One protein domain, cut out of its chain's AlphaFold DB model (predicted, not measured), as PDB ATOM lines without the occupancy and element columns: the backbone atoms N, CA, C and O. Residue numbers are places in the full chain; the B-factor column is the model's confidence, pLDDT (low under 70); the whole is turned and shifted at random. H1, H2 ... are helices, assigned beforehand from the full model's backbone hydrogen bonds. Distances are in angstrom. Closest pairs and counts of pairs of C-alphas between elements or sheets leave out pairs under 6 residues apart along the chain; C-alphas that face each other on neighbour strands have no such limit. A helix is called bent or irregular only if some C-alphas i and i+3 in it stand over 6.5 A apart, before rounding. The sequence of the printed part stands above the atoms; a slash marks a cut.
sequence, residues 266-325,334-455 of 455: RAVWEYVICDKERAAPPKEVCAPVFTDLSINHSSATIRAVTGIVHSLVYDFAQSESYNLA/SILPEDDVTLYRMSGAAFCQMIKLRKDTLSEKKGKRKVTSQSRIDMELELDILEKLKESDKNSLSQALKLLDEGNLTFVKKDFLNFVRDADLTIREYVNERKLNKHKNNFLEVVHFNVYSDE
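Overview. This is residues 266 to 325 and 334 to 455 of the 455 residues of an uncharacterized protein of Stylophora pistillata (UniProt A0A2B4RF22). Three helices that cross, H3, H4 and H7, form the core, and H5 folds back beside H4 as a hairpin. H2 packs on H7, small H6 lies near H4, H8 lies near H3, and H1 sits away from the other helices; residues 274 to 279 and 436 to 442 stick out. The 182 printed residues hold eight named helices, H1 to H8 in order, and no named strand: all helix, compact, radius of gyration of the C-alphas 17.5 A, spans 48 by 45 by 36 A.

Along the chain. Find C-alpha 266 at (-9.915, -27.605, -48.409), where H1 runs to 271. H2, 283 to 296, is irregular: C-alphas 285 and 288 are 7.3 A apart. H3, 299 to 324, spans 37.3 A; H4, 340 to 362, 32.3 A; H5, 373 to 389, 24.7 A. H6 is 399 to 404, H7 414 to 432, 26.9 A, and H8 440 to 452, ending at C-alpha (4.946, -39.403, -52.695).

Arrangement. Look at the closest C-alphas. H3, with residues 310 to 318 alone, touches H7 at Tyr 314 and Ile 427, 6.3 A, a steep tilt of 53 degrees. With 309 to 316 alone it touches residues 346 to 351 of H4, at Leu 312 and Ala 350, 6.7 A. H4 and H5 are a hairpin, Ile 355 to Leu 383, 6.3 A. Every O i to N i+4 pair is within hydrogen-bond range in H1, H3, H4, H5 and H6; H2 has 6 of 10, H7 13 of 15, H8 8 of 9.

Size, cuts and confidence. Residues 326 to 333 are not printed; C-alphas 325 and 334 are 16.3 A apart. H1 to H2 is a long link. Mean pLDDT of the printed part is 70.1, with 266 to 290 and 430 to 455 among the residues under 70.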
ATOM      1  N   ARG A 266      -9.030 -26.913 -49.360       30.41
ATOM      2  CA  ARG A 266      -9.915 -27.605 -48.409       30.41
ATOM      3  C   ARG A 266      -9.692 -29.121 -48.379       30.41
ATOM      4  O   ARG A 266      -9.818 -29.724 -47.320       30.41
ATOM      5  N   ALA A 267      -9.295 -29.713 -49.507       31.67
ATOM      6  CA  ALA A 267      -9.105 -31.158 -49.634       31.67
ATOM      7  C   ALA A 267      -7.837 -31.645 -48.913       31.67
ATOM      8  O   ALA A 267      -7.865 -32.677 -48.251       31.67
ATOM      9  N   VAL A 268      -6.753 -30.865 -48.960       35.00
ATOM     10  CA  VAL A 268      -5.490 -31.213 -48.287       35.00
ATOM     11  C   VAL A 268      -5.631 -31.169 -46.757       35.00
ATOM     12  O   VAL A 268      -5.037 -31.980 -46.058       35.00
ATOM     13  N   TRP A 269      -6.479 -30.285 -46.222       32.19
ATOM     14  CA  TRP A 269      -6.678 -30.158 -44.773       32.19
ATOM     15  C   TRP A 269      -7.635 -31.199 -44.177       32.19
ATOM     16  O   TRP A 269      -7.453 -31.587 -43.027       32.19
ATOM     17  N   GLU A 270      -8.615 -31.691 -44.940       29.98
ATOM     18  CA  GLU A 270      -9.503 -32.777 -44.487       29.98
ATOM     19  C   GLU A 270      -8.883 -34.178 -44.654       29.98
ATOM     20  O   GLU A 270      -9.330 -35.127 -44.010       29.98
ATOM     21  N   TYR A 271      -7.842 -34.327 -45.484       32.72
ATOM     22  CA  TYR A 271      -7.220 -35.631 -45.747       32.72
ATOM     23  C   TYR A 271      -6.057 -35.968 -44.798       32.72
ATOM     24  O   TYR A 271      -5.815 -37.143 -44.528       32.72
ATOM     25  N   VAL A 272      -5.375 -34.962 -44.229       37.97
ATOM     26  CA  VAL A 272      -4.259 -35.171 -43.278       37.97
ATOM     27  C   VAL A 272      -4.738 -35.678 -41.909       37.97
ATOM     28  O   VAL A 272      -3.970 -36.317 -41.196       37.97
ATOM     29  N   ILE A 273      -6.016 -35.497 -41.561       35.50
ATOM     30  CA  ILE A 273      -6.622 -36.089 -40.361       35.50
ATOM     31  C   ILE A 273      -8.018 -36.598 -40.715       35.50
ATOM     32  O   ILE A 273      -9.012 -35.888 -40.603       35.50
ATOM     33  N   CYS A 274      -8.109 -37.864 -41.112       28.31
ATOM     34  CA  CYS A 274      -9.372 -38.597 -41.063       28.31
ATOM     35  C   CYS A 274      -9.432 -39.437 -39.783       28.31
ATOM     36  O   CYS A 274      -9.447 -40.665 -39.823       28.31
ATOM     37  N   ASP A 275      -9.534 -38.743 -38.650       32.66
ATOM     38  CA  ASP A 275     -10.470 -39.150 -37.610       32.66
ATOM     39  C   ASP A 275     -11.549 -38.063 -37.545       32.66
ATOM     40  O   ASP A 275     -11.273 -36.908 -37.222       32.66
ATOM     41  N   LYS A 276     -12.778 -38.401 -37.955       32.47
ATOM     42  CA  LYS A 276     -13.875 -37.443 -38.202       32.47
ATOM     43  C   LYS A 276     -14.399 -36.739 -36.940       32.47
ATOM     44  O   LYS A 276     -15.356 -35.975 -37.034       32.47
ATOM     45  N   GLU A 277     -13.796 -36.979 -35.779       34.12
ATOM     46  CA  GLU A 277     -14.265 -36.470 -34.487       34.12
ATOM     47  C   GLU A 277     -13.286 -35.526 -33.768       34.12
ATOM     48  O   GLU A 277     -13.586 -35.091 -32.655       34.12
ATOM     49  N   ARG A 278     -12.160 -35.119 -34.377       36.44
ATOM     50  CA  ARG A 278     -11.279 -34.092 -33.788       36.44
ATOM     51  C   ARG A 278     -11.038 -32.902 -34.710       36.44
ATOM     52  O   ARG A 278     -10.839 -33.040 -35.910       36.44
ATOM     53  N   ALA A 279     -11.100 -31.722 -34.093       36.62
ATOM     54  CA  ALA A 279     -10.880 -30.426 -34.710       36.62
ATOM     55  C   ALA A 279      -9.551 -30.392 -35.480       36.62
ATOM     56  O   ALA A 279      -8.536 -30.881 -34.988       36.62
ATOM     57  N   ALA A 280      -9.583 -29.801 -36.677       37.44
ATOM     58  CA  ALA A 280      -8.405 -29.533 -37.495       37.44
ATOM     59  C   ALA A 280      -7.279 -28.885 -36.659       37.44
ATOM     60  O   ALA A 280      -7.586 -28.077 -35.772       37.44
ATOM     61  N   PRO A 281      -5.993 -29.174 -36.944       38.41
ATOM     62  CA  PRO A 281      -4.907 -28.465 -36.288       38.41
ATOM     63  C   PRO A 281      -5.035 -26.971 -36.615       38.41
ATOM     64  O   PRO A 281      -5.552 -26.618 -37.684       38.41
ATOM     65  N   PRO A 282      -4.635 -26.062 -35.711       37.84
ATOM     66  CA  PRO A 282      -4.976 -24.663 -35.872       37.84
ATOM     67  C   PRO A 282      -4.197 -24.116 -37.070       37.84
ATOM     68  O   PRO A 282      -2.975 -23.971 -37.019       37.84
ATOM     69  N   LYS A 283      -4.916 -23.779 -38.150       42.56
ATOM     70  CA  LYS A 283      -4.388 -23.077 -39.337       42.56
ATOM     71  C   LYS A 283      -3.524 -21.860 -38.978       42.56
ATOM     72  O   LYS A 283      -2.675 -21.460 -39.760       42.56
ATOM     73  N   GLU A 284      -3.727 -21.294 -37.794       44.47
ATOM     74  CA  GLU A 284      -3.054 -20.105 -37.275       44.47
ATOM     75  C   GLU A 284      -1.590 -20.341 -36.869       44.47
ATOM     76  O   GLU A 284      -0.817 -19.390 -36.805       44.47
ATOM     77  N   VAL A 285      -1.179 -21.586 -36.619       46.25
ATOM     78  CA  VAL A 285       0.066 -21.860 -35.887       46.25
ATOM     79  C   VAL A 285       1.302 -21.960 -36.786       46.25
ATOM     80  O   VAL A 285       2.381 -21.521 -36.400       46.25
ATOM     81  N   CYS A 286       1.142 -22.476 -38.006       47.81
ATOM     82  CA  CYS A 286       2.243 -22.618 -38.964       47.81
ATOM     83  C   CYS A 286       2.121 -21.675 -40.170       47.81
ATOM     84  O   CYS A 286       3.065 -21.551 -40.954       47.81
ATOM     85  N   ALA A 287       0.979 -20.994 -40.320       58.94
ATOM     86  CA  ALA A 287       0.743 -20.055 -41.409       58.94
ATOM     87  C   ALA A 287       1.831 -18.978 -41.533       58.94
ATOM     88  O   ALA A 287       2.263 -18.765 -42.660       58.94
ATOM     89  N   PRO A 288       2.351 -18.350 -40.459       63.94
ATOM     90  CA  PRO A 288       3.368 -17.305 -40.606       63.94
ATOM     91  C   PRO A 288       4.661 -17.834 -41.244       63.94
ATOM     92  O   PRO A 288       5.136 -17.295 -42.238       63.94
ATOM     93  N   VAL A 289       5.167 -18.966 -40.741       59.72
ATOM     94  CA  VAL A 289       6.410 -19.591 -41.224       59.72
ATOM     95  C   VAL A 289       6.272 -20.045 -42.672       59.72
ATOM     96  O   VAL A 289       7.156 -19.801 -43.493       59.72
ATOM     97  N   PHE A 290       5.158 -20.695 -43.009       65.56
ATOM     98  CA  PHE A 290       4.943 -21.183 -44.367       65.56
ATOM     99  C   PHE A 290       4.574 -20.067 -45.346       65.56
ATOM    100  O   PHE A 290       4.931 -20.182 -46.516       65.56
ATOM    101  N   THR A 291       3.947 -18.977 -44.892       74.38
ATOM    102  CA  THR A 291       3.688 -17.794 -45.729       74.38
ATOM    103  C   THR A 291       5.009 -17.143 -46.126       74.38
ATOM    104  O   THR A 291       5.255 -16.967 -47.317       74.38
ATOM    105  N   ASP A 292       5.913 -16.910 -45.172       74.12
ATOM    106  CA  ASP A 292       7.238 -16.341 -45.449       74.12
ATOM    107  C   ASP A 292       8.082 -17.231 -46.376       74.12
ATOM    108  O   ASP A 292       8.777 -16.743 -47.275       74.12
ATOM    109  N   LEU A 293       8.001 -18.555 -46.204       74.69
ATOM    110  CA  LEU A 293       8.668 -19.504 -47.098       74.69
ATOM    111  C   LEU A 293       8.028 -19.531 -48.491       74.69
ATOM    112  O   LEU A 293       8.753 -19.621 -49.480       74.69
ATOM    113  N   SER A 294       6.702 -19.407 -48.590       80.88
ATOM    114  CA  SER A 294       5.970 -19.440 -49.867       80.88
ATOM    115  C   SER A 294       6.276 -18.253 -50.785       80.88
ATOM    116  O   SER A 294       6.130 -18.374 -51.998       80.88
ATOM    117  N   ILE A 295       6.764 -17.137 -50.229       83.75
ATOM    118  CA  ILE A 295       7.214 -15.974 -51.008       83.75
ATOM    119  C   ILE A 295       8.440 -16.333 -51.859       83.75
ATOM    120  O   ILE A 295       8.579 -15.855 -52.982       83.75
ATOM    121  N   ASN A 296       9.332 -17.174 -51.329       81.81
ATOM    122  CA  ASN A 296      10.651 -17.422 -51.915       81.81
ATOM    123  C   ASN A 296      10.841 -18.851 -52.440       81.81
ATOM    124  O   ASN A 296      11.811 -19.120 -53.148       81.81
ATOM    125  N   HIS A 297       9.949 -19.778 -52.088       77.88
ATOM    126  CA  HIS A 297      10.111 -21.200 -52.372       77.88
ATOM    127  C   HIS A 297       8.816 -21.816 -52.901       77.88
ATOM    128  O   HIS A 297       7.715 -21.475 -52.476       77.88
ATOM    129  N   SER A 298       8.954 -22.772 -53.824       81.62
ATOM    130  CA  SER A 298       7.801 -23.488 -54.372       81.62
ATOM    131  C   SER A 298       7.128 -24.362 -53.306       81.62
ATOM    132  O   SER A 298       7.792 -24.917 -52.426       81.62
ATOM    133  N   SER A 299       5.812 -24.567 -53.431       73.12
ATOM    134  CA  SER A 299       5.053 -25.485 -52.565       73.12
ATOM    135  C   SER A 299       5.656 -26.900 -52.528       73.12
ATOM    136  O   SER A 299       5.647 -27.544 -51.479       73.12
ATOM    137  N   ALA A 300       6.212 -27.379 -53.646       68.25
ATOM    138  CA  ALA A 300       6.856 -28.689 -53.726       68.25
ATOM    139  C   ALA A 300       8.146 -28.751 -52.886       68.25
ATOM    140  O   ALA A 300       8.354 -29.705 -52.140       68.25
ATOM    141  N   THR A 301       8.978 -27.708 -52.945       67.94
ATOM    142  CA  THR A 301      10.220 -27.606 -52.159       67.94
ATOM    143  C   THR A 301       9.927 -27.547 -50.663       67.94
ATOM    144  O   THR A 301      10.550 -28.261 -49.877       67.94
ATOM    145  N   ILE A 302       8.941 -26.738 -50.265       73.50
ATOM    146  CA  ILE A 302       8.514 -26.619 -48.867       73.50
ATOM    147  C   ILE A 302       8.030 -27.977 -48.342       73.50
ATOM    148  O   ILE A 302       8.437 -28.395 -47.256       73.50
ATOM    149  N   ARG A 303       7.217 -28.700 -49.127       69.00
ATOM    150  CA  ARG A 303       6.754 -30.055 -48.785       69.00
ATOM    151  C   ARG A 303       7.907 -31.042 -48.629       69.00
ATOM    152  O   ARG A 303       7.955 -31.742 -47.620       69.00
ATOM    153  N   ALA A 304       8.851 -31.060 -49.570       64.75
ATOM    154  CA  ALA A 304      10.004 -31.957 -49.518       64.75
ATOM    155  C   ALA A 304      10.841 -31.742 -48.245       64.75
ATOM    156  O   ALA A 304      11.120 -32.696 -47.518       64.75
ATOM    157  N   VAL A 305      11.177 -30.488 -47.921       67.62
ATOM    158  CA  VAL A 305      11.955 -30.156 -46.714       67.62
ATOM    159  C   VAL A 305      11.195 -30.535 -45.446       67.62
ATOM    160  O   VAL A 305      11.758 -31.172 -44.556       67.62
ATOM    161  N   THR A 306       9.906 -30.201 -45.376       69.75
ATOM    162  CA  THR A 306       9.061 -30.499 -44.210       69.75
ATOM    163  C   THR A 306       8.929 -32.009 -43.990       69.75
ATOM    164  O   THR A 306       9.030 -32.477 -42.857       69.75
ATOM    165  N   GLY A 307       8.796 -32.788 -45.069       68.00
ATOM    166  CA  GLY A 307       8.772 -34.251 -45.019       68.00
ATOM    167  C   GLY A 307      10.085 -34.856 -44.514       68.00
ATOM    168  O   GLY A 307      10.062 -35.774 -43.693       68.00
ATOM    169  N   ILE A 308      11.234 -34.312 -44.930       69.12
ATOM    170  CA  ILE A 308      12.546 -34.753 -44.428       69.12
ATOM    171  C   ILE A 308      12.683 -34.453 -42.931       69.12
ATOM    172  O   ILE A 308      13.104 -35.326 -42.172       69.12
ATOM    173  N   VAL A 309      12.303 -33.248 -42.492       66.88
ATOM    174  CA  VAL A 309      12.342 -32.878 -41.068       66.88
ATOM    175  C   VAL A 309      11.456 -33.817 -40.249       66.88
ATOM    176  O   VAL A 309      11.912 -34.351 -39.240       66.88
ATOM    177  N   HIS A 310      10.233 -34.078 -40.713       66.69
ATOM    178  CA  HIS A 310       9.316 -35.013 -40.065       66.69
ATOM    179  C   HIS A 310       9.927 -36.420 -39.938       66.69
ATOM    180  O   HIS A 310       9.899 -37.012 -38.861       66.69
ATOM    181  N   SER A 311      10.541 -36.939 -41.010       65.19
ATOM    182  CA  SER A 311      11.209 -38.248 -40.993       65.19
ATOM    183  C   SER A 311      12.364 -38.311 -39.991       65.19
ATOM    184  O   SER A 311      12.552 -39.333 -39.340       65.19
ATOM    185  N   LEU A 312      13.146 -37.241 -39.847       63.34
ATOM    186  CA  LEU A 312      14.308 -37.231 -38.951       63.34
ATOM    187  C   LEU A 312      13.919 -37.073 -37.481       63.34
ATOM    188  O   LEU A 312      14.513 -37.724 -36.621       63.34
ATOM    189  N   VAL A 313      12.914 -36.241 -37.191       62.47
ATOM    190  CA  VAL A 313      12.319 -36.157 -35.848       62.47
ATOM    191  C   VAL A 313      11.779 -37.529 -35.442       62.47
ATOM    192  O   VAL A 313      12.000 -37.959 -34.312       62.47
ATOM    193  N   TYR A 314      11.168 -38.255 -36.385       61.00
ATOM    194  CA  TYR A 314      10.712 -39.626 -36.175       61.00
ATOM    195  C   TYR A 314      11.839 -40.606 -35.881       61.00
ATOM    196  O   TYR A 314      11.777 -41.290 -34.864       61.00
ATOM    197  N   ASP A 315      12.870 -40.671 -36.725       62.84
ATOM    198  CA  ASP A 315      13.985 -41.604 -36.526       62.84
ATOM    199  C   ASP A 315      14.646 -41.393 -35.157       62.84
ATOM    200  O   ASP A 315      14.986 -42.352 -34.458       62.84
ATOM    201  N   PHE A 316      14.768 -40.131 -34.740       57.28
ATOM    202  CA  PHE A 316      15.294 -39.773 -33.431       57.28
ATOM    203  C   PHE A 316      14.350 -40.202 -32.294       57.28
ATOM    204  O   PHE A 316      14.778 -40.936 -31.401       57.28
ATOM    205  N   ALA A 317      13.064 -39.831 -32.343       54.94
ATOM    206  CA  ALA A 317      12.071 -40.224 -31.337       54.94
ATOM    207  C   ALA A 317      11.930 -41.754 -31.233       54.94
ATOM    208  O   ALA A 317      11.839 -42.309 -30.137       54.94
ATOM    209  N   GLN A 318      11.994 -42.460 -32.365       58.56
ATOM    210  CA  GLN A 318      11.994 -43.914 -32.413       58.56
ATOM    211  C   GLN A 318      13.247 -44.486 -31.744       58.56
ATOM    212  O   GLN A 318      13.125 -45.404 -30.933       58.56
ATOM    213  N   SER A 319      14.433 -43.948 -32.036       56.19
ATOM    214  CA  SER A 319      15.681 -44.401 -31.409       56.19
ATOM    215  C   SER A 319      15.657 -44.235 -29.884       56.19
ATOM    216  O   SER A 319      16.006 -45.172 -29.164       56.19
ATOM    217  N   GLU A 320      15.129 -43.114 -29.387       50.97
ATOM    218  CA  GLU A 320      14.974 -42.855 -27.953       50.97
ATOM    219  C   GLU A 320      13.912 -43.771 -27.324       50.97
ATOM    220  O   GLU A 320      14.150 -44.381 -26.282       50.97
ATOM    221  N   SER A 321      12.769 -43.967 -27.991       50.47
ATOM    222  CA  SER A 321      11.715 -44.876 -27.515       50.47
ATOM    223  C   SER A 321      12.176 -46.340 -27.445       50.47
ATOM    224  O   SER A 321      11.811 -47.062 -26.516       50.47
ATOM    225  N   TYR A 322      13.028 -46.780 -28.380       50.34
ATOM    226  CA  TYR A 322      13.578 -48.137 -28.407       50.34
ATOM    227  C   TYR A 322      14.568 -48.367 -27.259       50.34
ATOM    228  O   TYR A 322      14.591 -49.446 -26.671       50.34
ATOM    229  N   ASN A 323      15.331 -47.334 -26.886       46.50
ATOM    230  CA  ASN A 323      16.221 -47.361 -25.723       46.50
ATOM    231  C   ASN A 323      15.453 -47.376 -24.385       46.50
ATOM    232  O   ASN A 323      15.987 -47.834 -23.373       46.50
ATOM    233  N   LEU A 324      14.196 -46.918 -24.375       44.25
ATOM    234  CA  LEU A 324      13.326 -46.848 -23.191       44.25
ATOM    235  C   LEU A 324      12.401 -48.069 -23.022       44.25
ATOM    236  O   LEU A 324      11.807 -48.251 -21.956       44.25
ATOM    237  N   ALA A 325      12.282 -48.932 -24.033       41.56
ATOM    238  CA  ALA A 325      11.324 -50.031 -24.039       41.56
ATOM    239  C   ALA A 325      11.795 -51.251 -23.220       41.56
ATOM    240  O   ALA A 325      12.273 -52.251 -23.756       41.56
ATOM    241  N   SER A 334      -1.424 -41.769 -21.103       68.50
ATOM    242  CA  SER A 334      -1.790 -40.561 -21.825       68.50
ATOM    243  C   SER A 334      -0.500 -39.966 -22.379       68.50
ATOM    244  O   SER A 334       0.400 -39.635 -21.606       68.50
ATOM    245  N   ILE A 335      -0.396 -39.879 -23.701       73.12
ATOM    246  CA  ILE A 335       0.762 -39.292 -24.368       73.12
ATOM    247  C   ILE A 335       0.701 -37.801 -24.080       73.12
ATOM    248  O   ILE A 335      -0.143 -37.085 -24.614       73.12
ATOM    249  N   LEU A 336       1.536 -37.355 -23.149       82.69
ATOM    250  CA  LEU A 336       1.670 -35.941 -22.845       82.69
ATOM    251  C   LEU A 336       2.609 -35.307 -23.878       82.69
ATOM    252  O   LEU A 336       3.603 -35.937 -24.247       82.69
ATOM    253  N   PRO A 337       2.325 -34.084 -24.358       81.31
ATOM    254  CA  PRO A 337       3.258 -33.358 -25.214       81.31
ATOM    255  C   PRO A 337       4.619 -33.249 -24.525       81.31
ATOM    256  O   PRO A 337       4.677 -33.050 -23.311       81.31
ATOM    257  N   GLU A 338       5.697 -33.422 -25.296       85.56
ATOM    258  CA  GLU A 338       7.037 -33.208 -24.756       85.56
ATOM    259  C   GLU A 338       7.211 -31.746 -24.361       85.56
ATOM    260  O   GLU A 338       6.576 -30.842 -24.919       85.56
ATOM    261  N   ASP A 339       8.085 -31.523 -23.385       90.06
ATOM    262  CA  ASP A 339       8.410 -30.177 -22.949       90.06
ATOM    263  C   ASP A 339       9.179 -29.408 -24.041       90.06
ATOM    264  O   ASP A 339       9.932 -29.973 -24.840       90.06
ATOM    265  N   ASP A 340       9.008 -28.085 -24.058       89.44
ATOM    266  CA  ASP A 340       9.623 -27.221 -25.068       89.44
ATOM    267  C   ASP A 340      11.151 -27.333 -25.086       89.44
ATOM    268  O   ASP A 340      11.749 -27.298 -26.158       89.44
ATOM    269  N   VAL A 341      11.800 -27.486 -23.925       89.69
ATOM    270  CA  VAL A 341      13.264 -27.593 -23.832       89.69
ATOM    271  C   VAL A 341      13.739 -28.849 -24.558       89.69
ATOM    272  O   VAL A 341      14.697 -28.788 -25.332       89.69
ATOM    273  N   THR A 342      13.052 -29.967 -24.355       88.19
ATOM    274  CA  THR A 342      13.305 -31.239 -25.030       88.19
ATOM    275  C   THR A 342      13.069 -31.113 -26.532       88.19
ATOM    276  O   THR A 342      13.973 -31.432 -27.310       88.19
ATOM    277  N   LEU A 343      11.937 -30.539 -26.953       89.69
ATOM    278  CA  LEU A 343      11.633 -30.320 -28.371       89.69
ATOM    279  C   LEU A 343      12.695 -29.456 -29.061       89.69
ATOM    280  O   LEU A 343      13.211 -29.849 -30.107       89.69
ATOM    281  N   TYR A 344      13.100 -28.338 -28.449       90.50
ATOM    282  CA  TYR A 344      14.154 -27.469 -28.973       90.50
ATOM    283  C   TYR A 344      15.486 -28.201 -29.141       90.50
ATOM    284  O   TYR A 344      16.168 -28.005 -30.150       90.50
ATOM    285  N   ARG A 345      15.863 -29.053 -28.179       88.56
ATOM    286  CA  ARG A 345      17.099 -29.848 -28.250       88.56
ATOM    287  C   ARG A 345      17.042 -30.862 -29.386       88.56
ATOM    288  O   ARG A 345      17.986 -30.935 -30.172       88.56
ATOM    289  N   MET A 346      15.941 -31.604 -29.493       86.75
ATOM    290  CA  MET A 346      15.743 -32.612 -30.536       86.75
ATOM    291  C   MET A 346      15.743 -31.974 -31.926       86.75
ATOM    292  O   MET A 346      16.550 -32.340 -32.783       86.75
ATOM    293  N   SER A 347      14.900 -30.958 -32.135       89.25
ATOM    294  CA  SER A 347      14.818 -30.258 -33.418       89.25
ATOM    295  C   SER A 347      16.121 -29.546 -33.760       89.25
ATOM    296  O   SER A 347      16.550 -29.557 -34.910       89.25
ATOM    297  N   GLY A 348      16.782 -28.960 -32.761       90.62
ATOM    298  CA  GLY A 348      18.046 -28.255 -32.928       90.62
ATOM    299  C   GLY A 348      19.178 -29.167 -33.393       90.62
ATOM    300  O   GLY A 348      19.910 -28.832 -34.329       90.62
ATOM    301  N   ALA A 349      19.283 -30.356 -32.791       86.94
ATOM    302  CA  ALA A 349      20.239 -31.381 -33.197       86.94
ATOM    303  C   ALA A 349      19.966 -31.876 -34.627       86.94
ATOM    304  O   ALA A 349      20.893 -31.920 -35.444       86.94
ATOM    305  N   ALA A 350      18.701 -32.168 -34.952       85.62
ATOM    306  CA  ALA A 350      18.296 -32.584 -36.294       85.62
ATOM    307  C   ALA A 350      18.645 -31.517 -37.347       85.62
ATOM    308  O   ALA A 350      19.290 -31.820 -38.352       85.62
ATOM    309  N   PHE A 351      18.323 -30.247 -37.081       89.25
ATOM    310  CA  PHE A 351      18.649 -29.121 -37.960       89.25
ATOM    311  C   PHE A 351      20.151 -28.962 -38.174       89.25
ATOM    312  O   PHE A 351      20.610 -28.829 -39.310       89.25
ATOM    313  N   CYS A 352      20.931 -29.014 -37.093       89.38
ATOM    314  CA  CYS A 352      22.385 -28.922 -37.170       89.38
ATOM    315  C   CYS A 352      22.960 -30.028 -38.068       89.38
ATOM    316  O   CYS A 352      23.792 -29.762 -38.942       89.38
ATOM    317  N   GLN A 353      22.466 -31.260 -37.916       88.06
ATOM    318  CA  GLN A 353      22.888 -32.392 -38.734       88.06
ATOM    319  C   GLN A 353      22.490 -32.226 -40.207       88.06
ATOM    320  O   GLN A 353      23.322 -32.481 -41.080       88.06
ATOM    321  N   MET A 354      21.269 -31.766 -40.494       88.38
ATOM    322  CA  MET A 354      20.806 -31.510 -41.864       88.38
ATOM    323  C   MET A 354      21.656 -30.442 -42.552       88.38
ATOM    324  O   MET A 354      22.190 -30.681 -43.638       88.38
ATOM    325  N   ILE A 355      21.856 -29.297 -41.893       91.06
ATOM    326  CA  ILE A 355      22.670 -28.194 -42.417       91.06
ATOM    327  C   ILE A 355      24.097 -28.678 -42.683       91.06
ATOM    328  O   ILE A 355      24.641 -28.454 -43.768       91.06
ATOM    329  N   LYS A 356      24.703 -29.390 -41.724       91.31
ATOM    330  CA  LYS A 356      26.056 -29.941 -41.874       91.31
ATOM    331  C   LYS A 356      26.140 -30.910 -43.051       91.31
ATOM    332  O   LYS A 356      27.043 -30.784 -43.876       91.31
ATOM    333  N   LEU A 357      25.188 -31.839 -43.167       88.19
ATOM    334  CA  LEU A 357      25.158 -32.828 -44.244       88.19
ATOM    335  C   LEU A 357      25.072 -32.153 -45.617       88.19
ATOM    336  O   LEU A 357      25.818 -32.527 -46.525       88.19
ATOM    337  N   ARG A 358      24.193 -31.157 -45.773       90.38
ATOM    338  CA  ARG A 358      24.028 -30.437 -47.041       90.38
ATOM    339  C   ARG A 358      25.252 -29.598 -47.384       90.38
ATOM    340  O   ARG A 358      25.761 -29.734 -48.494       90.38
ATOM    341  N   LYS A 359      25.810 -28.848 -46.427       92.12
ATOM    342  CA  LYS A 359      27.068 -28.100 -46.624       92.12
ATOM    343  C   LYS A 359      28.215 -29.021 -47.026       92.12
ATOM    344  O   LYS A 359      28.913 -28.755 -48.002       92.12
ATOM    345  N   ASP A 360      28.375 -30.147 -46.333       88.88
ATOM    346  CA  ASP A 360      29.421 -31.111 -46.663       88.88
ATOM    347  C   ASP A 360      29.201 -31.761 -48.039       88.88
ATOM    348  O   ASP A 360      30.174 -32.114 -48.705       88.88
ATOM    349  N   THR A 361      27.949 -31.951 -48.461       87.00
ATOM    350  CA  THR A 361      27.617 -32.530 -49.772       87.00
ATOM    351  C   THR A 361      27.879 -31.532 -50.901       87.00
ATOM    352  O   THR A 361      28.472 -31.908 -51.909       87.00
ATOM    353  N   LEU A 362      27.541 -30.255 -50.703       89.94
ATOM    354  CA  LEU A 362      27.828 -29.176 -51.653       89.94
ATOM    355  C   LEU A 362      29.317 -28.846 -51.766       89.94
ATOM    356  O   LEU A 362      29.788 -28.508 -52.845       89.94
ATOM    357  N   SER A 363      30.075 -28.982 -50.675       88.06
ATOM    358  CA  SER A 363      31.521 -28.710 -50.670       88.06
ATOM    359  C   SER A 363      32.360 -29.708 -51.483       88.06
ATOM    360  O   SER A 363      33.574 -29.549 -51.557       88.06
ATOM    361  N   GLU A 364      31.740 -30.754 -52.052       81.62
ATOM    362  CA  GLU A 364      32.395 -31.811 -52.842       81.62
ATOM    363  C   GLU A 364      33.674 -32.366 -52.195       81.62
ATOM    364  O   GLU A 364      34.651 -32.691 -52.877       81.62
ATOM    365  N   LYS A 365      33.680 -32.499 -50.857       75.50
ATOM    366  CA  LYS A 365      34.803 -33.107 -50.130       75.50
ATOM    367  C   LYS A 365      35.185 -34.439 -50.787       75.50
ATOM    368  O   LYS A 365      34.319 -35.272 -51.081       75.50
ATOM    369  N   LYS A 366      36.492 -34.628 -51.021       64.06
ATOM    370  CA  LYS A 366      37.053 -35.829 -51.665       64.06
ATOM    371  C   LYS A 366      36.446 -37.096 -51.050       64.06
ATOM    372  O   LYS A 366      36.418 -37.246 -49.834       64.06
ATOM    373  N   GLY A 367      35.969 -38.002 -51.903       70.19
ATOM    374  CA  GLY A 367      35.347 -39.268 -51.493       70.19
ATOM    375  C   GLY A 367      33.816 -39.258 -51.443       70.19
ATOM    376  O   GLY A 367      33.221 -40.319 -51.261       70.19
ATOM    377  N   LYS A 368      33.155 -38.110 -51.653       70.69
ATOM    378  CA  LYS A 368      31.692 -38.043 -51.791       70.69
ATOM    379  C   LYS A 368      31.239 -38.127 -53.252       70.69
ATOM    380  O   LYS A 368      31.967 -37.767 -54.177       70.69
ATOM    381  N   ARG A 369      30.026 -38.651 -53.460       73.88
ATOM    382  CA  ARG A 369      29.394 -38.788 -54.782       73.88
ATOM    383  C   ARG A 369      29.269 -37.408 -55.433       73.88
ATOM    384  O   ARG A 369      28.807 -36.480 -54.777       73.88
ATOM    385  N   LYS A 370      29.632 -37.291 -56.716       78.88
ATOM    386  CA  LYS A 370      29.393 -36.064 -57.491       78.88
ATOM    387  C   LYS A 370      27.903 -35.726 -57.471       78.88
ATOM    388  O   LYS A 370      27.074 -36.573 -57.812       78.88
ATOM    389  N   VAL A 371      27.597 -34.502 -57.065       84.50
ATOM    390  CA  VAL A 371      26.243 -33.952 -57.067       84.50
ATOM    391  C   VAL A 371      25.929 -33.501 -58.493       84.50
ATOM    392  O   VAL A 371      26.772 -32.900 -59.156       84.50
ATOM    393  N   THR A 372      24.748 -33.840 -59.009       89.25
ATOM    394  CA  THR A 372      24.315 -33.355 -60.330       89.25
ATOM    395  C   THR A 372      23.997 -31.863 -60.258       89.25
ATOM    396  O   THR A 372      23.651 -31.363 -59.190       89.25
ATOM    397  N   SER A 373      24.065 -31.141 -61.381       89.31
ATOM    398  CA  SER A 373      23.780 -29.698 -61.402       89.31
ATOM    399  C   SER A 373      22.401 -29.364 -60.820       89.31
ATOM    400  O   SER A 373      22.289 -28.442 -60.025       89.31
ATOM    401  N   GLN A 374      21.378 -30.165 -61.141       86.31
ATOM    402  CA  GLN A 374      20.035 -29.986 -60.583       86.31
ATOM    403  C   GLN A 374      19.995 -30.266 -59.076       86.31
ATOM    404  O   GLN A 374      19.525 -29.439 -58.309       86.31
ATOM    405  N   SER A 375      20.571 -31.389 -58.633       86.44
ATOM    406  CA  SER A 375      20.589 -31.751 -57.209       86.44
ATOM    407  C   SER A 375      21.367 -30.743 -56.359       86.44
ATOM    408  O   SER A 375      21.086 -30.606 -55.171       86.44
ATOM    409  N   ARG A 376      22.341 -30.047 -56.953       91.06
ATOM    410  CA  ARG A 376      23.063 -28.956 -56.303       91.06
ATOM    411  C   ARG A 376      22.128 -27.777 -56.031       91.06
ATOM    412  O   ARG A 376      22.071 -27.338 -54.890       91.06
ATOM    413  N   ILE A 377      21.375 -27.338 -57.042       90.81
ATOM    414  CA  ILE A 377      20.381 -26.260 -56.915       90.81
ATOM    415  C   ILE A 377      19.349 -26.620 -55.841       90.81
ATOM    416  O   ILE A 377      19.068 -25.810 -54.960       90.81
ATOM    417  N   ASP A 378      18.843 -27.854 -55.863       87.88
ATOM    418  CA  ASP A 378      17.863 -28.314 -54.879       87.88
ATOM    419  C   ASP A 378      18.447 -28.271 -53.454       87.88
ATOM    420  O   ASP A 378      17.823 -27.728 -52.547       87.88
ATOM    421  N   MET A 379      19.679 -28.757 -53.245       90.81
ATOM    422  CA  MET A 379      20.337 -28.709 -51.928       90.81
ATOM    423  C   MET A 379      20.673 -27.290 -51.458       90.81
ATOM    424  O   MET A 379      20.665 -27.040 -50.251       90.81
ATOM    425  N   GLU A 380      20.993 -26.374 -52.372       93.31
ATOM    426  CA  GLU A 380      21.203 -24.957 -52.058       93.31
ATOM    427  C   GLU A 380      19.895 -24.303 -51.590       93.31
ATOM    428  O   GLU A 380      19.898 -23.600 -50.579       93.31
ATOM    429  N   LEU A 381      18.768 -24.612 -52.244       92.44
ATOM    430  CA  LEU A 381      17.439 -24.170 -51.811       92.44
ATOM    431  C   LEU A 381      17.044 -24.768 -50.455       92.44
ATOM    432  O   LEU A 381      16.543 -24.049 -49.593       92.44
ATOM    433  N   GLU A 382      17.290 -26.063 -50.237       90.88
ATOM    434  CA  GLU A 382      17.045 -26.699 -48.938       90.88
ATOM    435  C   GLU A 382      17.863 -26.030 -47.824       90.88
ATOM    436  O   GLU A 382      17.342 -25.782 -46.738       90.88
ATOM    437  N   LEU A 383      19.135 -25.713 -48.083       93.75
ATOM    438  CA  LEU A 383      19.986 -25.021 -47.116       93.75
ATOM    439  C   LEU A 383      19.499 -23.614 -46.794       93.75
ATOM    440  O   LEU A 383      19.523 -23.238 -45.624       93.75
ATOM    441  N   ASP A 384      19.055 -22.861 -47.797       94.19
ATOM    442  CA  ASP A 384      18.493 -21.526 -47.591       94.19
ATOM    443  C   ASP A 384      17.250 -21.583 -46.687       94.19
ATOM    444  O   ASP A 384      17.137 -20.823 -45.724       94.19
ATOM    445  N   ILE A 385      16.365 -22.561 -46.908       91.81
ATOM    446  CA  ILE A 385      15.196 -22.796 -46.044       91.81
ATOM    447  C   ILE A 385      15.629 -23.156 -44.616       91.81
ATOM    448  O   ILE A 385      15.104 -22.595 -43.652       91.81
ATOM    449  N   LEU A 386      16.590 -24.071 -44.457       91.31
ATOM    450  CA  LEU A 386      17.061 -24.508 -43.138       91.31
ATOM    451  C   LEU A 386      17.712 -23.368 -42.345       91.31
ATOM    452  O   LEU A 386      17.466 -23.245 -41.145       91.31
ATOM    453  N   GLU A 387      18.507 -22.519 -42.996       92.31
ATOM    454  CA  GLU A 387      19.108 -21.344 -42.350       92.31
ATOM    455  C   GLU A 387      18.047 -20.284 -42.010       92.31
ATOM    456  O   GLU A 387      18.135 -19.652 -40.960       92.31
ATOM    457  N   LYS A 388      16.986 -20.131 -42.818       91.44
ATOM    458  CA  LYS A 388      15.847 -19.245 -42.499       91.44
ATOM    459  C   LYS A 388      14.993 -19.743 -41.335       91.44
ATOM    460  O   LYS A 388      14.392 -18.928 -40.631       91.44
ATOM    461  N   LEU A 389      14.901 -21.056 -41.149       90.75
ATOM    462  CA  LEU A 389      14.155 -21.702 -40.063       90.75
ATOM    463  C   LEU A 389      14.951 -21.774 -38.751       90.75
ATOM    464  O   LEU A 389      14.372 -22.018 -37.690       90.75
ATOM    465  N   LYS A 390      16.263 -21.550 -38.810       92.31
ATOM    466  CA  LYS A 390      17.135 -21.472 -37.643       92.31
ATOM    467  C   LYS A 390      16.859 -20.202 -36.837       92.31
ATOM    468  O   LYS A 390      16.746 -19.102 -37.381       92.31
ATOM    469  N   GLU A 391      16.786 -20.355 -35.519       91.94
ATOM    470  CA  GLU A 391      16.660 -19.237 -34.593       91.94
ATOM    471  C   GLU A 391      17.964 -18.440 -34.572       91.94
ATOM    472  O   GLU A 391      19.037 -18.956 -34.237       91.94
ATOM    473  N   SER A 392      17.850 -17.176 -34.965       88.12
ATOM    474  CA  SER A 392      18.968 -16.235 -34.987       88.12
ATOM    475  C   SER A 392      19.015 -15.432 -33.692       88.12
ATOM    476  O   SER A 392      20.104 -15.134 -33.200       88.12
ATOM    477  N   ASP A 393      17.849 -15.126 -33.111       87.94
ATOM    478  CA  ASP A 393      17.750 -14.384 -31.861       87.94
ATOM    479  C   ASP A 393      17.531 -15.325 -30.673       87.94
ATOM    480  O   ASP A 393      16.415 -15.650 -30.255       87.94
ATOM    481  N   LYS A 394      18.651 -15.722 -30.068       85.62
ATOM    482  CA  LYS A 394      18.671 -16.571 -28.874       85.62
ATOM    483  C   LYS A 394      18.174 -15.860 -27.608       85.62
ATOM    484  O   LYS A 394      18.004 -16.507 -26.572       85.62
ATOM    485  N   ASN A 395      17.905 -14.552 -27.654       85.69
ATOM    486  CA  ASN A 395      17.385 -13.824 -26.494       85.69
ATOM    487  C   ASN A 395      15.957 -14.248 -26.140       85.69
ATOM    488  O   ASN A 395      15.578 -14.170 -24.968       85.69
ATOM    489  N   SER A 396      15.202 -14.746 -27.119       82.88
ATOM    490  CA  SER A 396      13.833 -15.242 -26.950       82.88
ATOM    491  C   SER A 396      13.750 -16.621 -26.273       82.88
ATOM    492  O   SER A 396      12.674 -17.024 -25.828       82.88
ATOM    493  N   LEU A 397      14.875 -17.338 -26.155       86.25
ATOM    494  CA  LEU A 397      14.922 -18.683 -25.583       86.25
ATOM    495  C   LEU A 397      14.731 -18.672 -24.061       86.25
ATOM    496  O   LEU A 397      15.099 -17.721 -23.359       86.25
ATOM    497  N   SER A 398      14.191 -19.776 -23.539       87.81
ATOM    498  CA  SER A 398      14.021 -19.971 -22.099       87.81
ATOM    499  C   SER A 398      15.370 -19.958 -21.367       87.81
ATOM    500  O   SER A 398      16.408 -20.314 -21.928       87.81
ATOM    501  N   GLN A 399      15.364 -19.581 -20.084       86.62
ATOM    502  CA  GLN A 399      16.573 -19.575 -19.249       86.62
ATOM    503  C   GLN A 399      17.270 -20.947 -19.251       86.62
ATOM    504  O   GLN A 399      18.492 -21.016 -19.326       86.62
ATOM    505  N   ALA A 400      16.492 -22.034 -19.220       86.62
ATOM    506  CA  ALA A 400      17.008 -23.398 -19.269       86.62
ATOM    507  C   ALA A 400      17.779 -23.679 -20.570       86.62
ATOM    508  O   ALA A 400      18.866 -24.244 -20.526       86.62
ATOM    509  N   LEU A 401      17.263 -23.232 -21.719       85.94
ATOM    510  CA  LEU A 401      17.944 -23.387 -23.010       85.94
ATOM    511  C   LEU A 401      19.182 -22.500 -23.124       85.94
ATOM    512  O   LEU A 401      20.188 -22.937 -23.672       85.94
ATOM    513  N   LYS A 402      19.135 -21.288 -22.563       87.19
ATOM    514  CA  LYS A 402      20.296 -20.387 -22.498       87.19
ATOM    515  C   LYS A 402      21.434 -20.970 -21.666       87.19
ATOM    516  O   LYS A 402      22.587 -20.833 -22.050       87.19
ATOM    517  N   LEU A 403      21.114 -21.636 -20.553       84.56
ATOM    518  CA  LEU A 403      22.101 -22.340 -19.729       84.56
ATOM    519  C   LEU A 403      22.704 -23.549 -20.452       84.56
ATOM    520  O   LEU A 403      23.860 -23.866 -20.222       84.56
ATOM    521  N   LEU A 404      21.938 -24.211 -21.325       78.88
ATOM    522  CA  LEU A 404      22.412 -25.347 -22.122       78.88
ATOM    523  C   LEU A 404      23.214 -24.931 -23.364       78.88
ATOM    524  O   LEU A 404      23.932 -25.755 -23.926       78.88
ATOM    525  N   ASP A 405      23.112 -23.677 -23.805       79.94
ATOM    526  CA  ASP A 405      23.836 -23.133 -24.958       79.94
ATOM    527  C   ASP A 405      25.306 -22.800 -24.629       79.94
ATOM    528  O   ASP A 405      25.828 -21.757 -25.012       79.94
ATOM    529  N   GLU A 406      26.009 -23.700 -23.935       67.00
ATOM    530  CA  GLU A 406      27.425 -23.535 -23.563       67.00
ATOM    531  C   GLU A 406      28.391 -23.608 -24.770       67.00
ATOM    532  O   GLU A 406      29.606 -23.547 -24.600       67.00
ATOM    533  N   GLY A 407      27.889 -23.744 -26.007       61.09
ATOM    534  CA  GLY A 407      28.741 -24.099 -27.146       61.09
ATOM    535  C   GLY A 407      28.160 -23.907 -28.545       61.09
ATOM    536  O   GLY A 407      28.565 -24.631 -29.452       61.09
ATOM    537  N   ASN A 408      27.262 -22.940 -28.762       79.81
ATOM    538  CA  ASN A 408      26.625 -22.673 -30.063       79.81
ATOM    539  C   ASN A 408      25.648 -23.766 -30.520       79.81
ATOM    540  O   ASN A 408      25.686 -24.222 -31.669       79.81
ATOM    541  N   LEU A 409      24.721 -24.149 -29.646       85.81
ATOM    542  CA  LEU A 409      23.585 -24.966 -30.047       85.81
ATOM    543  C   LEU A 409      22.769 -24.243 -31.124       85.81
ATOM    544  O   LEU A 409      22.628 -23.013 -31.139       85.81
ATOM    545  N   THR A 410      22.268 -25.039 -32.064       88.69
ATOM    546  CA  THR A 410      21.341 -24.593 -33.103       88.69
ATOM    547  C   THR A 410      19.934 -24.815 -32.583       88.69
ATOM    548  O   THR A 410      19.635 -25.906 -32.114       88.69
ATOM    549  N   PHE A 411      19.083 -23.800 -32.674       91.12
ATOM    550  CA  PHE A 411      17.674 -23.895 -32.305       91.12
ATOM    551  C   PHE A 411      16.817 -23.591 -33.530       91.12
ATOM    552  O   PHE A 411      17.255 -22.875 -34.430       91.12
ATOM    553  N   VAL A 412      15.615 -24.156 -33.577       90.38
ATOM    554  CA  VAL A 412      14.601 -23.795 -34.577       90.38
ATOM    555  C   VAL A 412      13.849 -22.553 -34.117       90.38
ATOM    556  O   VAL A 412      13.758 -22.309 -32.915       90.38
ATOM    557  N   LYS A 413      13.294 -21.775 -35.046       92.38
ATOM    558  CA  LYS A 413      12.405 -20.660 -34.701       92.38
ATOM    559  C   LYS A 413      11.233 -21.140 -33.854       92.38
ATOM    560  O   LYS A 413      10.682 -22.216 -34.097       92.38
ATOM    561  N   LYS A 414      10.815 -20.316 -32.890       89.50
ATOM    562  CA  LYS A 414       9.690 -20.632 -31.991       89.50
ATOM    563  C   LYS A 414       8.416 -21.026 -32.741       89.50
ATOM    564  O   LYS A 414       7.752 -21.976 -32.343       89.50
ATOM    565  N   ASP A 415       8.116 -20.362 -33.849       85.88
ATOM    566  CA  ASP A 415       6.917 -20.648 -34.642       85.88
ATOM    567  C   ASP A 415       6.957 -22.051 -35.272       85.88
ATOM    568  O   ASP A 415       5.929 -22.705 -35.430       85.88
ATOM    569  N   PHE A 416       8.159 -22.564 -35.557       87.94
ATOM    570  CA  PHE A 416       8.358 -23.921 -36.061       87.94
ATOM    571  C   PHE A 416       8.257 -24.984 -34.956       87.94
ATOM    572  O   PHE A 416       8.003 -26.152 -35.241       87.94
ATOM    573  N   LEU A 417       8.403 -24.599 -33.684       88.00
ATOM    574  CA  LEU A 417       8.336 -25.533 -32.559       88.00
ATOM    575  C   LEU A 417       6.969 -26.212 -32.457       88.00
ATOM    576  O   LEU A 417       6.885 -27.370 -32.061       88.00
ATOM    577  N   ASN A 418       5.898 -25.520 -32.843       87.31
ATOM    578  CA  ASN A 418       4.565 -26.108 -32.829       87.31
ATOM    579  C   ASN A 418       4.424 -27.229 -33.862       87.31
ATOM    580  O   ASN A 418       3.896 -28.284 -33.534       87.31
ATOM    581  N   PHE A 419       4.993 -27.051 -35.059       86.94
ATOM    582  CA  PHE A 419       5.083 -28.128 -36.044       86.94
ATOM    583  C   PHE A 419       5.881 -29.321 -35.500       86.94
ATOM    584  O   PHE A 419       5.458 -30.464 -35.647       86.94
ATOM    585  N   VAL A 420       7.018 -29.065 -34.840       85.94
ATOM    586  CA  VAL A 420       7.824 -30.130 -34.216       85.94
ATOM    587  C   VAL A 420       7.020 -30.859 -33.140       85.94
ATOM    588  O   VAL A 420       7.084 -32.082 -33.075       85.94
ATOM    589  N   ARG A 421       6.244 -30.133 -32.327       89.50
ATOM    590  CA  ARG A 421       5.385 -30.714 -31.289       89.50
ATOM    591  C   ARG A 421       4.291 -31.595 -31.884       89.50
ATOM    592  O   ARG A 421       4.082 -32.699 -31.394       89.50
ATOM    593  N   ASP A 422       3.625 -31.132 -32.937       84.06
ATOM    594  CA  ASP A 422       2.569 -31.893 -33.611       84.06
ATOM    595  C   ASP A 422       3.133 -33.143 -34.292       84.06
ATOM    596  O   ASP A 422       2.544 -34.224 -34.194       84.06
ATOM    597  N   ALA A 423       4.303 -33.023 -34.930       80.69
ATOM    598  CA  ALA A 423       5.029 -34.161 -35.478       80.69
ATOM    599  C   ALA A 423       5.368 -35.158 -34.364       80.69
ATOM    600  O   ALA A 423       4.962 -36.311 -34.436       80.69
ATOM    601  N   ASP A 424       6.032 -34.720 -33.297       83.56
ATOM    602  CA  ASP A 424       6.395 -35.567 -32.158       83.56
ATOM    603  C   ASP A 424       5.178 -36.272 -31.523       83.56
ATOM    604  O   ASP A 424       5.222 -37.480 -31.283       83.56
ATOM    605  N   LEU A 425       4.064 -35.563 -31.321       83.31
ATOM    606  CA  LEU A 425       2.817 -36.150 -30.822       83.31
ATOM    607  C   LEU A 425       2.266 -37.215 -31.769       83.31
ATOM    608  O   LEU A 425       1.997 -38.331 -31.330       83.31
ATOM    609  N   THR A 426       2.155 -36.901 -33.061       79.25
ATOM    610  CA  THR A 426       1.667 -37.838 -34.089       79.25
ATOM    611  C   THR A 426       2.522 -39.101 -34.121       79.25
ATOM    612  O   THR A 426       2.025 -40.223 -34.225       79.25
ATOM    613  N   ILE A 427       3.831 -38.921 -33.987       75.50
ATOM    614  CA  ILE A 427       4.824 -39.985 -33.981       75.50
ATOM    615  C   ILE A 427       4.672 -40.855 -32.735       75.50
ATOM    616  O   ILE A 427       4.599 -42.076 -32.856       75.50
ATOM    617  N   ARG A 428       4.579 -40.259 -31.543       76.38
ATOM    618  CA  ARG A 428       4.400 -41.007 -30.292       76.38
ATOM    619  C   ARG A 428       3.037 -41.692 -30.234       76.38
ATOM    620  O   ARG A 428       2.963 -42.814 -29.742       76.38
ATOM    621  N   GLU A 429       1.982 -41.085 -30.771       74.12
ATOM    622  CA  GLU A 429       0.673 -41.730 -30.948       74.12
ATOM    623  C   GLU A 429       0.782 -42.948 -31.862       74.12
ATOM    624  O   GLU A 429       0.378 -44.048 -31.478       74.12
ATOM    625  N   TYR A 430       1.420 -42.787 -33.021       67.44
ATOM    626  CA  TYR A 430       1.634 -43.872 -33.971       67.44
ATOM    627  C   TYR A 430       2.493 -45.011 -33.395       67.44
ATOM    628  O   TYR A 430       2.204 -46.189 -33.622       67.44
ATOM    629  N   VAL A 431       3.534 -44.675 -32.626       68.06
ATOM    630  CA  VAL A 431       4.434 -45.636 -31.964       68.06
ATOM    631  C   VAL A 431       3.754 -46.379 -30.819       68.06
ATOM    632  O   VAL A 431       3.981 -47.581 -30.653       68.06
ATOM    633  N   ASN A 432       2.888 -45.703 -30.065       64.81
ATOM    634  CA  ASN A 432       2.138 -46.303 -28.963       64.81
ATOM    635  C   ASN A 432       0.941 -47.134 -29.422       64.81
ATOM    636  O   ASN A 432       0.551 -48.090 -28.738       64.81
ATOM    637  N   GLU A 433       0.359 -46.838 -30.586       56.34
ATOM    638  CA  GLU A 433      -0.527 -47.801 -31.216       56.34
ATOM    639  C   GLU A 433       0.265 -49.098 -31.424       56.34
ATOM    640  O   GLU A 433       1.284 -49.131 -32.111       56.34
ATOM    641  N   ARG A 434      -0.226 -50.210 -30.858       53.12
ATOM    642  CA  ARG A 434       0.327 -51.587 -30.935       53.12
ATOM    643  C   ARG A 434       0.627 -52.101 -32.365       53.12
ATOM    644  O   ARG A 434       0.935 -53.278 -32.558       53.12
ATOM    645  N   LYS A 435       0.486 -51.252 -33.383       49.28
ATOM    646  CA  LYS A 435       0.669 -51.466 -34.810       49.28
ATOM    647  C   LYS A 435       2.127 -51.487 -35.254       49.28
ATOM    648  O   LYS A 435       2.388 -52.211 -36.203       49.28
ATOM    649  N   LEU A 436       3.090 -50.845 -34.590       51.09
ATOM    650  CA  LEU A 436       4.495 -50.930 -35.042       51.09
ATOM    651  C   LEU A 436       5.094 -52.338 -34.907       51.09
ATOM    652  O   LEU A 436       5.814 -52.793 -35.794       51.09
ATOM    653  N   ASN A 437       4.691 -53.089 -33.877       50.47
ATOM    654  CA  ASN A 437       5.013 -54.517 -33.768       50.47
ATOM    655  C   ASN A 437       4.229 -55.393 -34.760       50.47
ATOM    656  O   ASN A 437       4.689 -56.475 -35.113       50.47
ATOM    657  N   LYS A 438       3.058 -54.941 -35.228       47.94
ATOM    658  CA  LYS A 438       2.204 -55.685 -36.171       47.94
ATOM    659  C   LYS A 438       2.469 -55.364 -37.645       47.94
ATOM    660  O   LYS A 438       2.164 -56.190 -38.500       47.94
ATOM    661  N   HIS A 439       3.017 -54.191 -37.950       46.28
ATOM    662  CA  HIS A 439       3.041 -53.610 -39.291       46.28
ATOM    663  C   HIS A 439       4.337 -52.833 -39.570       46.28
ATOM    664  O   HIS A 439       4.295 -51.716 -40.084       46.28
ATOM    665  N   LYS A 440       5.504 -53.437 -39.287       53.38
ATOM    666  CA  LYS A 440       6.818 -52.876 -39.672       53.38
ATOM    667  C   LYS A 440       6.879 -52.433 -41.144       53.38
ATOM    668  O   LYS A 440       7.514 -51.430 -41.440       53.38
ATOM    669  N   ASN A 441       6.197 -53.149 -42.040       47.00
ATOM    670  CA  ASN A 441       6.238 -52.881 -43.480       47.00
ATOM    671  C   ASN A 441       5.204 -51.835 -43.939       47.00
ATOM    672  O   ASN A 441       5.539 -51.002 -44.775       47.00
ATOM    673  N   ASN A 442       3.997 -51.793 -43.354       49.06
ATOM    674  CA  ASN A 442       2.970 -50.831 -43.787       49.06
ATOM    675  C   ASN A 442       3.316 -49.387 -43.402       49.06
ATOM    676  O   ASN A 442       2.782 -48.461 -43.994       49.06
ATOM    677  N   PHE A 443       4.185 -49.161 -42.412       48.53
ATOM    678  CA  PHE A 443       4.553 -47.796 -42.034       48.53
ATOM    679  C   PHE A 443       5.386 -47.101 -43.110       48.53
ATOM    680  O   PHE A 443       5.095 -45.964 -43.464       48.53
ATOM    681  N   LEU A 444       6.385 -47.796 -43.665       49.44
ATOM    682  CA  LEU A 444       7.160 -47.273 -44.789       49.44
ATOM    683  C   LEU A 444       6.260 -47.038 -46.000       49.44
ATOM    684  O   LEU A 444       6.459 -46.054 -46.697       49.44
ATOM    685  N   GLU A 445       5.241 -47.874 -46.208       48.28
ATOM    686  CA  GLU A 445       4.221 -47.645 -47.235       48.28
ATOM    687  C   GLU A 445       3.354 -46.417 -46.940       48.28
ATOM    688  O   GLU A 445       3.055 -45.683 -47.867       48.28
ATOM    689  N   VAL A 446       2.992 -46.134 -45.684       44.97
ATOM    690  CA  VAL A 446       2.220 -44.937 -45.297       44.97
ATOM    691  C   VAL A 446       3.060 -43.662 -45.392       44.97
ATOM    692  O   VAL A 446       2.576 -42.658 -45.898       44.97
ATOM    693  N   VAL A 447       4.326 -43.686 -44.967       43.19
ATOM    694  CA  VAL A 447       5.261 -42.561 -45.153       43.19
ATOM    695  C   VAL A 447       5.534 -42.350 -46.637       43.19
ATOM    696  O   VAL A 447       5.472 -41.224 -47.116       43.19
ATOM    697  N   HIS A 448       5.760 -43.427 -47.391       43.78
ATOM    698  CA  HIS A 448       5.897 -43.354 -48.840       43.78
ATOM    699  C   HIS A 448       4.615 -42.811 -49.484       43.78
ATOM    700  O   HIS A 448       4.679 -41.957 -50.358       43.78
ATOM    701  N   PHE A 449       3.442 -43.241 -49.021       42.56
ATOM    702  CA  PHE A 449       2.168 -42.775 -49.547       42.56
ATOM    703  C   PHE A 449       1.956 -41.282 -49.245       42.56
ATOM    704  O   PHE A 449       1.634 -40.513 -50.141       42.56
ATOM    705  N   ASN A 450       2.225 -40.830 -48.024       41.03
ATOM    706  CA  ASN A 450       2.022 -39.434 -47.633       41.03
ATOM    707  C   ASN A 450       3.076 -38.469 -48.200       41.03
ATOM    708  O   ASN A 450       2.790 -37.287 -48.362       41.03
ATOM    709  N   VAL A 451       4.289 -38.947 -48.498       41.03
ATOM    710  CA  VAL A 451       5.366 -38.124 -49.075       41.03
ATOM    711  C   VAL A 451       5.332 -38.130 -50.609       41.03
ATOM    712  O   VAL A 451       5.750 -37.145 -51.215       41.03
ATOM    713  N   TYR A 452       4.827 -39.198 -51.243       41.34
ATOM    714  CA  TYR A 452       4.946 -39.403 -52.695       41.34
ATOM    715  C   TYR A 452       3.625 -39.633 -53.461       41.34
ATOM    716  O   TYR A 452       3.697 -39.770 -54.677       41.34
ATOM    717  N   SER A 453       2.435 -39.667 -52.839       33.62
ATOM    718  CA  SER A 453       1.174 -39.983 -53.571       33.62
ATOM    719  C   SER A 453       0.414 -38.792 -54.155       33.62
ATOM    720  O   SER A 453      -0.764 -38.929 -54.470       33.62
ATOM    721  N   ASP A 454       1.063 -37.646 -54.333       36.66
ATOM    722  CA  ASP A 454       0.486 -36.510 -55.067       36.66
ATOM    723  C   ASP A 454       0.818 -36.565 -56.581       36.66
ATOM    724  O   ASP A 454       1.053 -35.529 -57.207       36.66
ATOM    725  N   GLU A 455       0.833 -37.765 -57.183       33.12
ATOM    726  CA  GLU A 455       0.830 -37.946 -58.650       33.12
ATOM    727  C   GLU A 455      -0.463 -38.583 -59.168       33.12
ATOM    728  O   GLU A 455      -0.825 -39.691 -58.703       33.12
TER     729      GLU A 455